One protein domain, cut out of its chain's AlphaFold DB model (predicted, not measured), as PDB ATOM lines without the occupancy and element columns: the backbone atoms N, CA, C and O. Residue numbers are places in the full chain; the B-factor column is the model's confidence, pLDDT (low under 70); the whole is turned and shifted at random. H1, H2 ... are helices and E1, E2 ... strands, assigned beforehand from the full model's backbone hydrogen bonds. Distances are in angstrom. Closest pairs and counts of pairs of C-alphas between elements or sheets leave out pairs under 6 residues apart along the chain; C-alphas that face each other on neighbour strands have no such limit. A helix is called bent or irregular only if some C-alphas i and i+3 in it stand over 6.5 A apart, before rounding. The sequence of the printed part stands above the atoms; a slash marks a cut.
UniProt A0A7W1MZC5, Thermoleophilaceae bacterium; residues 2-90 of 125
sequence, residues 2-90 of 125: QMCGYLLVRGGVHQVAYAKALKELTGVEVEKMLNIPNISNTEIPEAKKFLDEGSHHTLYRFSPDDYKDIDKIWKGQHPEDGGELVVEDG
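This is residues 2 to 90 of the 125 residues of a protein of Thermoleophilaceae bacterium (UniProt A0A7W1MZC5). What does the model look like at first sight? One long helix, H1, forms a spine, and a small sheet of two short parallel strands, E1 and E2, lies beside its middle, E1 being the strand nearer to it. H3 packs on residues 2 to 9 of H1, H2 packs on residues 16 to 23 of H1, and short H4 sits next to the strands, apart from H1. What is it made of? The printed part has 89 residues, with four named helices and two named strands in the order H1, H2, H3, E1, H4, E2; the sheet's order is E1, E2, all parallel, and the class is mostly helix. How large and how dense is it? It is compact, with a radius of gyration of the C-alphas of 13.1 A, and its C-alphas span 34 by 32 by 19 A along their three main axes.

How do the two strands pair? E1, residues 58 to 61, and E2, residues 86 to 89, are parallel neighbours with 30 degrees between their directions; C-alphas 60 and 88 face each other at 4.7 A. N 61 and O 88, at 2.8 A, and N 88 and O 59, at 3.0 A, are within hydrogen-bond range. With H4, residues 68 to 72, they form a strand-helix-strand unit, two parallel neighbour strands with a helix between them along the chain, and its crossover is right-handed. What stands near the sheet? The closest C-alphas of H4 and E2, those of Asp 71 and Val 87, are 6.3 A apart. The closest C-alphas of E1 and H1, residues 2 to 26, are those of Leu 59 and Val 13, at 7.0 A; E2 and H4 are each apart from H1. Which helices touch H1? H3, residues 45 to 52, touches H1 residues 2 to 9 alone, closest at the C-alphas of Ala 47 and Gly 5, 3.9 A; they run the same way at a steep tilt of 56 degrees. H2, residues 30 to 33, touches H1 residues 16 to 23 alone, closest at the C-alphas of Val 30 and Ala 19, 5.1 A. What do the helix backbones show? In H1 every O i to N i+4 pair is within hydrogen-bond range; in H3 2 of 4 are, in H4 0 of 1, with 1 of 2 O i to N i+3 pairs, and H2 is too short for an O i to N i+4 pair.

Where do the strands lie? E1, residues 58 to 61, is 9.6 A long from first to last C-alpha and E2, residues 86 to 89, is 9.8 A; C-alpha 89 is at (23.081, 4.907, 2.206). Where does the long helix run? H1, residues 2 to 26, goes 36.0 A from C-alpha 2 at (0.673, 11.136, -4.607) to C-alpha 26 at (21.398, -15.365, -17.367). How long are the other helices? H2, residues 30 to 33, measures 5.6 A, H3, residues 45 to 52, 10.8 A, and H4, residues 68 to 72, 8.9 A. H4 is irregular, with C-alphas 68 and 71 7.1 A apart; H3 is neither bent nor irregular, but only just, with C-alphas 46 and 49 6.1 A apart.

How far does it reach? The two C-alphas farthest apart, those of Asn 38 and Asp 65, are 37.6 A apart. Which links are long? H2 to H3, with 11 residues between them, and H4 to E2, with residues 73 to 85 between them, are long links. Is anything missing or uncertain? The printed part has no cut, its mean pLDDT is 96.0, and no printed residue is under 70.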
ATOM      1  N   GLN A   2      -0.762  10.992  -4.923       95.44
ATOM      2  CA  GLN A   2       0.673  11.136  -4.607       95.44
ATOM      3  C   GLN A   2       1.362   9.825  -4.186       95.44
ATOM      4  O   GLN A   2       2.401   9.489  -4.735       95.44
ATOM      5  N   MET A   3       0.739   9.043  -3.291       97.31
ATOM      6  CA  MET A   3       1.245   7.718  -2.900       97.31
ATOM      7  C   MET A   3       1.459   6.800  -4.113       97.31
ATOM      8  O   MET A   3       2.534   6.230  -4.257       97.31
ATOM      9  N   CYS A   4       0.479   6.707  -5.017       97.75
ATOM     10  CA  CYS A   4       0.601   5.901  -6.230       97.75
ATOM     11  C   CYS A   4       1.731   6.414  -7.128       97.75
ATOM     12  O   CYS A   4       2.523   5.610  -7.592       97.75
ATOM     13  N   GLY A   5       1.834   7.731  -7.337       97.81
ATOM     14  CA  GLY A   5       2.907   8.329  -8.140       97.81
ATOM     15  C   GLY A   5       4.300   7.975  -7.617       97.81
ATOM     16  O   GLY A   5       5.139   7.495  -8.374       97.81
ATOM     17  N   TYR A   6       4.511   8.110  -6.305       98.12
ATOM     18  CA  TYR A   6       5.769   7.727  -5.665       98.12
ATOM     19  C   TYR A   6       6.051   6.227  -5.807       98.12
ATOM     20  O   TYR A   6       7.135   5.826  -6.231       98.12
ATOM     21  N   LEU A   7       5.069   5.376  -5.492       98.25
ATOM     22  CA  LEU A   7       5.255   3.924  -5.522       98.25
ATOM     23  C   LEU A   7       5.370   3.351  -6.938       98.25
ATOM     24  O   LEU A   7       5.986   2.303  -7.096       98.25
ATOM     25  N   LEU A   8       4.849   4.025  -7.964       97.56
ATOM     26  CA  LEU A   8       5.103   3.674  -9.363       97.56
ATOM     27  C   LEU A   8       6.573   3.894  -9.729       97.56
ATOM     28  O   LEU A   8       7.194   3.014 -10.323       97.56
ATOM     29  N   VAL A   9       7.157   5.018  -9.299       97.62
ATOM     30  CA  VAL A   9       8.589   5.292  -9.481       97.62
ATOM     31  C   VAL A   9       9.440   4.283  -8.709       97.62
ATOM     32  O   VAL A   9      10.337   3.667  -9.283       97.62
ATOM     33  N   ARG A  10       9.125   4.028  -7.431       98.38
ATOM     34  CA  ARG A  10       9.851   3.026  -6.625       98.38
ATOM     35  C   ARG A  10       9.679   1.600  -7.156       98.38
ATOM     36  O   ARG A  10      10.633   0.828  -7.154       98.38
ATOM     37  N   GLY A  11       8.491   1.253  -7.646       97.44
ATOM     38  CA  GLY A  11       8.231  -0.014  -8.323       97.44
ATOM     39  C   GLY A  11       9.091  -0.180  -9.577       97.44
ATOM     40  O   GLY A  11       9.673  -1.247  -9.764       97.44
ATOM     41  N   GLY A  12       9.247   0.888 -10.368       96.50
ATOM     42  CA  GLY A  12      10.158   0.934 -11.514       96.50
ATOM     43  C   GLY A  12      11.613   0.661 -11.124       96.50
ATOM     44  O   GLY A  12      12.250  -0.199 -11.729       96.50
ATOM     45  N   VAL A  13      12.109   1.281 -10.044       97.88
ATOM     46  CA  VAL A  13      13.454   0.992  -9.498       97.88
ATOM     47  C   VAL A  13      13.630  -0.502  -9.224       97.88
ATOM     48  O   VAL A  13      14.614  -1.103  -9.652       97.88
ATOM     49  N   HIS A  14      12.661  -1.134  -8.555       98.12
ATOM     50  CA  HIS A  14      12.734  -2.565  -8.248       98.12
ATOM     51  C   HIS A  14      12.710  -3.432  -9.511       98.12
ATOM     52  O   HIS A  14      13.481  -4.385  -9.618       98.12
ATOM     53  N   GLN A  15      11.858  -3.100 -10.482       97.06
ATOM     54  CA  GLN A  15      11.789  -3.814 -11.756       97.06
ATOM     55  C   GLN A  15      13.119  -3.743 -12.516       97.06
ATOM     56  O   GLN A  15      13.621  -4.778 -12.958       97.06
ATOM     57  N   VAL A  16      13.724  -2.554 -12.613       96.75
ATOM     58  CA  VAL A  16      15.042  -2.366 -13.239       96.75
ATOM     59  C   VAL A  16      16.119  -3.138 -12.473       96.75
ATOM     60  O   VAL A  16      16.952  -3.795 -13.096       96.75
ATOM     61  N   ALA A  17      16.095  -3.117 -11.137       97.94
ATOM     62  CA  ALA A  17      17.085  -3.810 -10.314       97.94
ATOM     63  C   ALA A  17      17.030  -5.328 -10.532       97.94
ATOM     64  O   ALA A  17      18.060  -5.962 -10.777       97.94
ATOM     65  N   TYR A  18      15.827  -5.910 -10.522       98.00
ATOM     66  CA  TYR A  18      15.644  -7.334 -10.799       98.00
ATOM     67  C   TYR A  18      15.972  -7.695 -12.246       98.00
ATOM     68  O   TYR A  18      16.586  -8.733 -12.480       98.00
ATOM     69  N   ALA A  19      15.632  -6.842 -13.215       97.25
ATOM     70  CA  ALA A  19      16.009  -7.056 -14.608       97.25
ATOM     71  C   ALA A  19      17.536  -7.086 -14.784       97.25
ATOM     72  O   ALA A  19      18.057  -7.993 -15.431       97.25
ATOM     73  N   LYS A  20      18.265  -6.167 -14.136       96.75
ATOM     74  CA  LYS A  20      19.737  -6.177 -14.123       96.75
ATOM     75  C   LYS A  20      20.302  -7.428 -13.455       96.75
ATOM     76  O   LYS A  20      21.222  -8.028 -13.999       96.75
ATOM     77  N   ALA A  21      19.739  -7.854 -12.324       97.94
ATOM     78  CA  ALA A  21      20.153  -9.091 -11.662       97.94
ATOM     79  C   ALA A  21      19.950 -10.320 -12.564       97.94
ATOM     80  O   ALA A  21      20.839 -11.159 -12.687       97.94
ATOM     81  N   LEU A  22      18.798 -10.411 -13.235       98.19
ATOM     82  CA  LEU A  22      18.510 -11.485 -14.185       98.19
ATOM     83  C   LEU A  22      19.466 -11.449 -15.378       98.19
ATOM     84  O   LEU A  22      19.969 -12.501 -15.772       98.19
ATOM     85  N   LYS A  23      19.766 -10.264 -15.918       96.62
ATOM     86  CA  LYS A  23      20.746 -10.103 -16.994       96.62
ATOM     87  C   LYS A  23      22.135 -10.574 -16.577       96.62
ATOM     88  O   LYS A  23      22.761 -11.304 -17.335       96.62
ATOM     89  N   GLU A  24      22.587 -10.230 -15.375       96.44
ATOM     90  CA  GLU A  24      23.884 -10.678 -14.853       96.44
ATOM     91  C   GLU A  24      23.942 -12.208 -14.714       96.44
ATOM     92  O   GLU A  24      24.924 -12.838 -15.099       96.44
ATOM     93  N   LEU A  25      22.870 -12.827 -14.210       97.81
ATOM     94  CA  LEU A  25      22.827 -14.272 -13.967       97.81
ATOM     95  C   LEU A  25      22.607 -15.112 -15.230       97.81
ATOM     96  O   LEU A  25      23.021 -16.270 -15.273       97.81
ATOM     97  N   THR A  26      21.906 -14.574 -16.228       98.06
ATOM     98  CA  THR A  26      21.398 -15.365 -17.367       98.06
ATOM     99  C   THR A  26      21.860 -14.862 -18.732       98.06
ATOM    100  O   THR A  26      21.692 -15.566 -19.725       98.06
ATOM    101  N   GLY A  27      22.399 -13.645 -18.814       96.88
ATOM    102  CA  GLY A  27      22.678 -12.947 -20.071       96.88
ATOM    103  C   GLY A  27      21.431 -12.433 -20.804       96.88
ATOM    104  O   GLY A  27      21.567 -11.782 -21.839       96.88
ATOM    105  N   VAL A  28      20.221 -12.701 -20.299       97.25
ATOM    106  CA  VAL A  28      18.962 -12.288 -20.936       97.25
ATOM    107  C   VAL A  28      18.629 -10.845 -20.568       97.25
ATOM    108  O   VAL A  28      18.552 -10.489 -19.396       97.25
ATOM    109  N   GLU A  29      18.366 -10.019 -21.578       93.31
ATOM    110  CA  GLU A  29      18.066  -8.589 -21.423       93.31
ATOM    111  C   GLU A  29      16.597  -8.342 -21.036       93.31
ATOM    112  O   GLU A  29      15.805  -7.806 -21.816       93.31
ATOM    113  N   VAL A  30      16.219  -8.768 -19.825       92.69
ATOM    114  CA  VAL A  30      14.856  -8.644 -19.271       92.69
ATOM    115  C   VAL A  30      14.389  -7.188 -19.203       92.69
ATOM    116  O   VAL A  30      13.194  -6.920 -19.310       92.69
ATOM    117  N   GLU A  31      15.313  -6.231 -19.094       88.19
ATOM    118  CA  GLU A  31      15.002  -4.803 -19.038       88.19
ATOM    119  C   GLU A  31      14.286  -4.296 -20.300       88.19
ATOM    120  O   GLU A  31      13.524  -3.335 -20.236       88.19
ATOM    121  N   LYS A  32      14.459  -4.978 -21.441       89.56
ATOM    122  CA  LYS A  32      13.764  -4.653 -22.696       89.56
ATOM    123  C   LYS A  32      12.266  -4.963 -22.658       89.56
ATOM    124  O   LYS A  32      11.547  -4.559 -23.566       89.56
ATOM    125  N   MET A  33      11.804  -5.693 -21.641       89.75
ATOM    126  CA  MET A  33      10.388  -5.985 -21.409       89.75
ATOM    127  C   MET A  33       9.744  -5.044 -20.386       89.75
ATOM    128  O   MET A  33       8.580  -5.246 -20.059       89.75
ATOM    129  N   LEU A  34      10.472  -4.069 -19.829       89.25
ATOM    130  CA  LEU A  34       9.909  -3.128 -18.857       89.25
ATOM    131  C   LEU A  34       8.850  -2.213 -19.492       89.25
ATOM    132  O   LEU A  34       8.667  -2.215 -20.707       89.25
ATOM    133  N   ASN A  35       8.140  -1.455 -18.650       82.62
ATOM    134  CA  ASN A  35       6.856  -0.817 -18.964       82.62
ATOM    135  C   ASN A  35       5.763  -1.852 -19.233       82.62
ATOM    136  O   ASN A  35       5.237  -1.964 -20.336       82.62
ATOM    137  N   ILE A  36       5.418  -2.633 -18.206       89.50
ATOM    138  CA  ILE A  36       4.246  -3.513 -18.238       89.50
ATOM    139  C   ILE A  36       3.197  -2.954 -17.272       89.50
ATOM    140  O   ILE A  36       3.448  -2.947 -16.065       89.50
ATOM    141  N   PRO A  37       2.005  -2.551 -17.754       89.75
ATOM    142  CA  PRO A  37       1.614  -2.400 -19.165       89.75
ATOM    143  C   PRO A  37       2.427  -1.305 -19.878       89.75
ATOM    144  O   PRO A  37       3.064  -0.507 -19.202       89.75
ATOM    145  N   ASN A  38       2.392  -1.265 -21.220       90.81
ATOM    146  CA  ASN A  38       3.203  -0.353 -22.050       90.81
ATOM    147  C   ASN A  38       2.755   1.116 -21.938       90.81
ATOM    148  O   ASN A  38       2.175   1.683 -22.863       90.81
ATOM    149  N   ILE A  39       2.990   1.696 -20.766       90.50
ATOM    150  CA  ILE A  39       2.771   3.086 -20.392       90.50
ATOM    151  C   ILE A  39       3.959   3.522 -19.535       90.50
ATOM    152  O   ILE A  39       4.288   2.865 -18.549       90.50
ATOM    153  N   SER A  40       4.610   4.620 -19.917       90.56
ATOM    154  CA  SER A  40       5.712   5.168 -19.127       90.56
ATOM    155  C   SER A  40       5.178   5.939 -17.921       90.56
ATOM    156  O   SER A  40       4.144   6.608 -17.991       90.56
ATOM    157  N   ASN A  41       5.935   5.916 -16.824       93.38
ATOM    158  CA  ASN A  41       5.660   6.749 -15.655       93.38
ATOM    159  C   ASN A  41       5.704   8.257 -15.976       93.38
ATOM    160  O   ASN A  41       5.104   9.037 -15.238       93.38
ATOM    161  N   THR A  42       6.350   8.686 -17.070       92.75
ATOM    162  CA  THR A  42       6.344  10.098 -17.506       92.75
ATOM    163  C   THR A  42       4.948  10.605 -17.861       92.75
ATOM    164  O   THR A  42       4.670  11.794 -17.709       92.75
ATOM    165  N   GLU A  43       4.057   9.702 -18.277       93.00
ATOM    166  CA  GLU A  43       2.669  10.007 -18.636       93.00
ATOM    167  C   GLU A  43       1.762  10.159 -17.402       93.00
ATOM    168  O   GLU A  43       0.592  10.524 -17.523       93.00
ATOM    169  N   ILE A  44       2.279   9.876 -16.199       95.12
ATOM    170  CA  ILE A  44       1.535   9.919 -14.939       95.12
ATOM    171  C   ILE A  44       1.969  11.172 -14.162       95.12
ATOM    172  O   ILE A  44       3.067  11.195 -13.598       95.12
ATOM    173  N   PRO A  45       1.126  12.222 -14.071       95.88
ATOM    174  CA  PRO A  45       1.522  13.506 -13.489       95.88
ATOM    175  C   PRO A  45       2.057  13.408 -12.057       95.88
ATOM    176  O   PRO A  45       2.995  14.113 -11.689       95.88
ATOM    177  N   GLU A  46       1.490  12.520 -11.237       97.19
ATOM    178  CA  GLU A  46       1.943  12.319  -9.859       97.19
ATOM    179  C   GLU A  46       3.280  11.575  -9.757       97.19
ATOM    180  O   GLU A  46       3.949  11.701  -8.735       97.19
ATOM    181  N   ALA A  47       3.676  10.809 -10.779       97.25
ATOM    182  CA  ALA A  47       4.993  10.180 -10.851       97.25
ATOM    183  C   ALA A  47       6.049  11.167 -11.369       97.25
ATOM    184  O   ALA A  47       7.174  11.171 -10.871       97.25
ATOM    185  N   LYS A  48       5.665  12.054 -12.301       94.94
ATOM    186  CA  LYS A  48       6.561  13.041 -12.917       94.94
ATOM    187  C   LYS A  48       7.347  13.866 -11.900       94.94
ATOM    188  O   LYS A  48       8.543  14.035 -12.081       94.94
ATOM    189  N   LYS A  49       6.710  14.311 -10.812       94.94
ATOM    190  CA  LYS A  49       7.401  15.025  -9.726       94.94
ATOM    191  C   LYS A  49       8.641  14.258  -9.237       94.94
ATOM    192  O   LYS A  49       9.718  14.827  -9.153       94.94
ATOM    193  N   PHE A  50       8.484  12.971  -8.940       97.38
ATOM    194  CA  PHE A  50       9.559  12.140  -8.393       97.38
ATOM    195  C   PHE A  50      10.596  11.747  -9.452       97.38
ATOM    196  O   PHE A  50      11.758  11.538  -9.114       97.38
ATOM    197  N   LEU A  51      10.192  11.668 -10.725       96.50
ATOM    198  CA  LEU A  51      11.118  11.505 -11.848       96.50
ATOM    199  C   LEU A  51      11.990  12.753 -12.035       96.50
ATOM    200  O   LEU A  51      13.200  12.637 -12.184       96.50
ATOM    201  N   ASP A  52      11.394  13.945 -11.977       95.75
ATOM    202  CA  ASP A  52      12.118  15.217 -12.105       95.75
ATOM    203  C   ASP A  52      13.106  15.430 -10.938       95.75
ATOM    204  O   ASP A  52      14.157  16.040 -11.115       95.75
ATOM    205  N   GLU A  53      12.793  14.886  -9.758       95.12
ATOM    206  CA  GLU A  53      13.680  14.839  -8.585       95.12
ATOM    207  C   GLU A  53      14.773  13.748  -8.681       95.12
ATOM    208  O   GLU A  53      15.651  13.695  -7.826       95.12
ATOM    209  N   GLY A  54      14.734  12.867  -9.691       96.38
ATOM    210  CA  GLY A  54      15.720  11.792  -9.889       96.38
ATOM    211  C   GLY A  54      15.490  10.535  -9.040       96.38
ATOM    212  O   GLY A  54      16.354   9.663  -8.965       96.38
ATOM    213  N   SER A  55      14.323  10.385  -8.408       97.06
ATOM    214  CA  SER A  55      14.051   9.270  -7.484       97.06
ATOM    215  C   SER A  55      14.096   7.883  -8.140       97.06
ATOM    216  O   SER A  55      14.204   6.884  -7.431       97.06
ATOM    217  N   HIS A  56      13.978   7.779  -9.465       97.62
ATOM    218  CA  HIS A  56      14.112   6.526 -10.226       97.62
ATOM    219  C   HIS A  56      15.565   6.080 -10.431       97.62
ATOM    220  O   HIS A  56      15.800   4.929 -10.797       97.62
ATOM    221  N   HIS A  57      16.545   6.945 -10.172       98.38
ATOM    222  CA  HIS A  57      17.966   6.598 -10.252       98.38
ATOM    223  C   HIS A  57      18.509   6.018  -8.941       98.38
ATOM    224  O   HIS A  57      19.494   5.277  -8.949       98.38
ATOM    225  N   THR A  58      17.839   6.295  -7.822       98.38
ATOM    226  CA  THR A  58      18.336   5.964  -6.482       98.38
ATOM    227  C   THR A  58      17.794   4.637  -5.944       98.38
ATOM    228  O   THR A  58      16.580   4.452  -5.787       98.38
ATOM    229  N   LEU A  59      18.691   3.735  -5.544       98.69
ATOM    230  CA  LEU A  59      18.374   2.574  -4.708       98.69
ATOM    231  C   LEU A  59      18.873   2.817  -3.278       98.69
ATOM    232  O   LEU A  59      20.071   2.844  -3.026       98.69
ATOM    233  N   TYR A  60      17.945   2.981  -2.337       98.50
ATOM    234  CA  TYR A  60      18.260   3.228  -0.930       98.50
ATOM    235  C   TYR A  60      18.664   1.940  -0.200       98.50
ATOM    236  O   TYR A  60      17.972   0.918  -0.289       98.50
ATOM    237  N   ARG A  61      19.738   1.999   0.588       98.44
ATOM    238  CA  ARG A  61      20.201   0.919   1.461       98.44
ATOM    239  C   ARG A  61      19.566   1.067   2.843       98.44
ATOM    240  O   ARG A  61      20.109   1.715   3.732       98.44
ATOM    241  N   PHE A  62      18.418   0.423   3.044       98.31
ATOM    242  CA  PHE A  62      17.675   0.404   4.315       98.31
ATOM    243  C   PHE A  62      18.326  -0.499   5.389       98.31
ATOM    244  O   PHE A  62      17.667  -1.339   5.997       98.31
ATOM    245  N   SER A  63      19.630  -0.350   5.623       98.00
ATOM    246  CA  SER A  63      20.345  -0.997   6.728       98.00
ATOM    247  C   SER A  63      21.417  -0.053   7.277       98.00
ATOM    248  O   SER A  63      22.040   0.663   6.493       98.00
ATOM    249  N   PRO A  64      21.688  -0.050   8.593       97.25
ATOM    250  CA  PRO A  64      22.813   0.695   9.148       97.25
ATOM    251  C   PRO A  64      24.155   0.297   8.516       97.25
ATOM    252  O   PRO A  64      24.905   1.176   8.101       97.25
ATOM    253  N   ASP A  65      24.434  -1.006   8.369       97.25
ATOM    254  CA  ASP A  65      25.771  -1.479   7.963       97.25
ATOM    255  C   ASP A  65      25.792  -2.702   7.022       97.25
ATOM    256  O   ASP A  65      26.850  -3.079   6.517       97.25
ATOM    257  N   ASP A  66      24.642  -3.305   6.719       98.56
ATOM    258  CA  ASP A  66      24.557  -4.480   5.843       98.56
ATOM    259  C   ASP A  66      24.236  -4.111   4.389       98.56
ATOM    260  O   ASP A  66      23.885  -2.971   4.069       98.56
ATOM    261  N   TYR A  67      24.311  -5.119   3.512       98.19
ATOM    262  CA  TYR A  67      23.912  -5.056   2.099       98.19
ATOM    263  C   TYR A  67      24.697  -4.034   1.261       98.19
ATOM    264  O   TYR A  67      24.168  -3.472   0.310       98.19
ATOM    265  N   LYS A  68      25.971  -3.800   1.588       97.69
ATOM    266  CA  LYS A  68      26.838  -2.841   0.875       97.69
ATOM    267  C   LYS A  68      27.088  -3.201  -0.592       97.69
ATOM    268  O   LYS A  68      27.315  -2.324  -1.405       97.69
ATOM    269  N   ASP A  69      26.969  -4.482  -0.923       98.06
ATOM    270  CA  ASP A  69      27.226  -5.030  -2.256       98.06
ATOM    271  C   ASP A  69      26.057  -4.859  -3.251       98.06
ATOM    272  O   ASP A  69      26.092  -5.432  -4.344       98.06
ATOM    273  N   ILE A  70      24.992  -4.118  -2.905       97.62
ATOM    274  CA  ILE A  70      23.880  -3.868  -3.843       97.62
ATOM    275  C   ILE A  70      24.316  -3.064  -5.078       97.62
ATOM    276  O   ILE A  70      23.711  -3.204  -6.145       97.62
ATOM    277  N   ASP A  71      25.401  -2.300  -4.969       96.69
ATOM    278  CA  ASP A  71      26.046  -1.569  -6.066       96.69
ATOM    279  C   ASP A  71      26.630  -2.496  -7.151       96.69
ATOM    280  O   ASP A  71      26.764  -2.108  -8.313       96.69
ATOM    281  N   LYS A  72      26.905  -3.768  -6.828       97.62
ATOM    282  CA  LYS A  72      27.374  -4.760  -7.809       97.62
ATOM    283  C   LYS A  72      26.331  -5.032  -8.891       97.62
ATOM    284  O   LYS A  72      26.724  -5.378 -10.009       97.62
ATOM    285  N   ILE A  73      25.046  -4.848  -8.578       98.12
ATOM    286  CA  ILE A  73      23.921  -4.963  -9.518       98.12
ATOM    287  C   ILE A  73      23.382  -3.583  -9.913       98.12
ATOM    288  O   ILE A  73      23.175  -3.323 -11.101       98.12
ATOM    289  N   TRP A  74      23.144  -2.696  -8.943       98.25
ATOM    290  CA  TRP A  74      22.590  -1.364  -9.187       98.25
ATOM    291  C   TRP A  74      23.680  -0.382  -9.626       98.25
ATOM    292  O   TRP A  74      24.186   0.410  -8.838       98.25
ATOM    293  N   LYS A  75      24.059  -0.476 -10.904       97.50
ATOM    294  CA  LYS A  75      25.115   0.333 -11.525       97.50
ATOM    295  C   LYS A  75      24.836   0.640 -12.993       97.50
ATOM    296  O   LYS A  75      24.042  -0.038 -13.662       97.50
ATOM    297  N   GLY A  76      25.569   1.619 -13.514       96.44
ATOM    298  CA  GLY A  76      25.484   2.062 -14.901       96.44
ATOM    299  C   GLY A  76      24.299   2.994 -15.123       96.44
ATOM    300  O   GLY A  76      23.949   3.769 -14.242       96.44
ATOM    301  N   GLN A  77      23.695   2.926 -16.306       96.88
ATOM    302  CA  GLN A  77      22.615   3.830 -16.696       96.88
ATOM    303  C   GLN A  77      21.229   3.196 -16.525       96.88
ATOM    304  O   GLN A  77      21.051   1.975 -16.678       96.88
ATOM    305  N   HIS A  78      20.251   4.042 -16.212       95.38
ATOM    306  CA  HIS A  78      18.832   3.727 -16.212       95.38
ATOM    307  C   HIS A  78      18.353   3.479 -17.660       95.38
ATOM    308  O   HIS A  78      18.737   4.223 -18.566       95.38
ATOM    309  N   PRO A  79      17.552   2.428 -17.923       91.38
ATOM    310  CA  PRO A  79      17.284   1.959 -19.287       91.38
ATOM    311  C   PRO A  79      16.395   2.881 -20.135       91.38
ATOM    312  O   PRO A  79      16.410   2.748 -21.355       91.38
ATOM    313  N   GLU A  80      15.624   3.786 -19.527       89.25
ATOM    314  CA  GLU A  80      14.684   4.650 -20.264       89.25
ATOM    315  C   GLU A  80      15.253   6.025 -20.616       89.25
ATOM    316  O   GLU A  80      15.063   6.506 -21.728       89.25
ATOM    317  N   ASP A  81      15.953   6.659 -19.678       92.38
ATOM    318  CA  ASP A  81      16.412   8.047 -19.782       92.38
ATOM    319  C   ASP A  81      17.943   8.180 -19.754       92.38
ATOM    320  O   ASP A  81      18.472   9.273 -19.947       92.38
ATOM    321  N   GLY A  82      18.668   7.078 -19.533       94.75
ATOM    322  CA  GLY A  82      20.128   7.046 -19.548       94.75
ATOM    323  C   GLY A  82      20.804   7.687 -18.331       94.75
ATOM    324  O   GLY A  82      22.031   7.787 -18.320       94.75
ATOM    325  N   GLY A  83      20.044   8.114 -17.316       96.69
ATOM    326  CA  GLY A  83      20.603   8.708 -16.099       96.69
ATOM    327  C   GLY A  83      21.437   7.713 -15.290       96.69
ATOM    328  O   GLY A  83      21.216   6.504 -15.360       96.69
ATOM    329  N   GLU A  84      22.432   8.203 -14.552       98.12
ATOM    330  CA  GLU A  84      23.321   7.359 -13.748       98.12
ATOM    331  C   GLU A  84      22.591   6.793 -12.527       98.12
ATOM    332  O   GLU A  84      21.931   7.524 -11.795       98.12
ATOM    333  N   LEU A  85      22.719   5.486 -12.304       98.38
ATOM    334  CA  LEU A  85      22.144   4.812 -11.147       98.38
ATOM    335  C   LEU A  85      23.042   4.962  -9.926       98.38
ATOM    336  O   LEU A  85      24.239   4.686  -9.993       98.38
ATOM    337  N   VAL A  86      22.434   5.324  -8.801       98.19
ATOM    338  CA  VAL A  86      23.142   5.602  -7.551       98.19
ATOM    339  C   VAL A  86      22.565   4.747  -6.431       98.19
ATOM    340  O   VAL A  86      21.351   4.543  -6.336       98.19
ATOM    341  N   VAL A  87      23.443   4.227  -5.577       98.50
ATOM    342  CA  VAL A  87      23.059   3.652  -4.287       98.50
ATOM    343  C   VAL A  87      23.193   4.737  -3.229       98.50
ATOM    344  O   VAL A  87      24.250   5.355  -3.118       98.50
ATOM    345  N   GLU A  88      22.134   4.963  -2.460       98.19
ATOM    346  CA  GLU A  88      22.144   5.916  -1.349       98.19
ATOM    347  C   GLU A  88      22.093   5.170  -0.018       98.19
ATOM    348  O   GLU A  88      21.273   4.273   0.179       98.19
ATOM    349  N   ASP A  89      22.989   5.531   0.895       98.31
ATOM    350  CA  ASP A  89      23.081   4.907   2.206       98.31
ATOM    351  C   ASP A  89      22.015   5.449   3.159       98.31
ATOM    352  O   ASP A  89      21.980   6.639   3.464       98.31
ATOM    353  N   GLY A  90      21.191   4.544   3.693       97.94
ATOM    354  CA  GLY A  90      20.100   4.875   4.600       97.94
ATOM    355  C   GLY A  90      18.743   5.037   3.903       97.94
ATOM    356  O   GLY A  90      18.634   4.957   2.678       97.94
TER     357      GLY A  90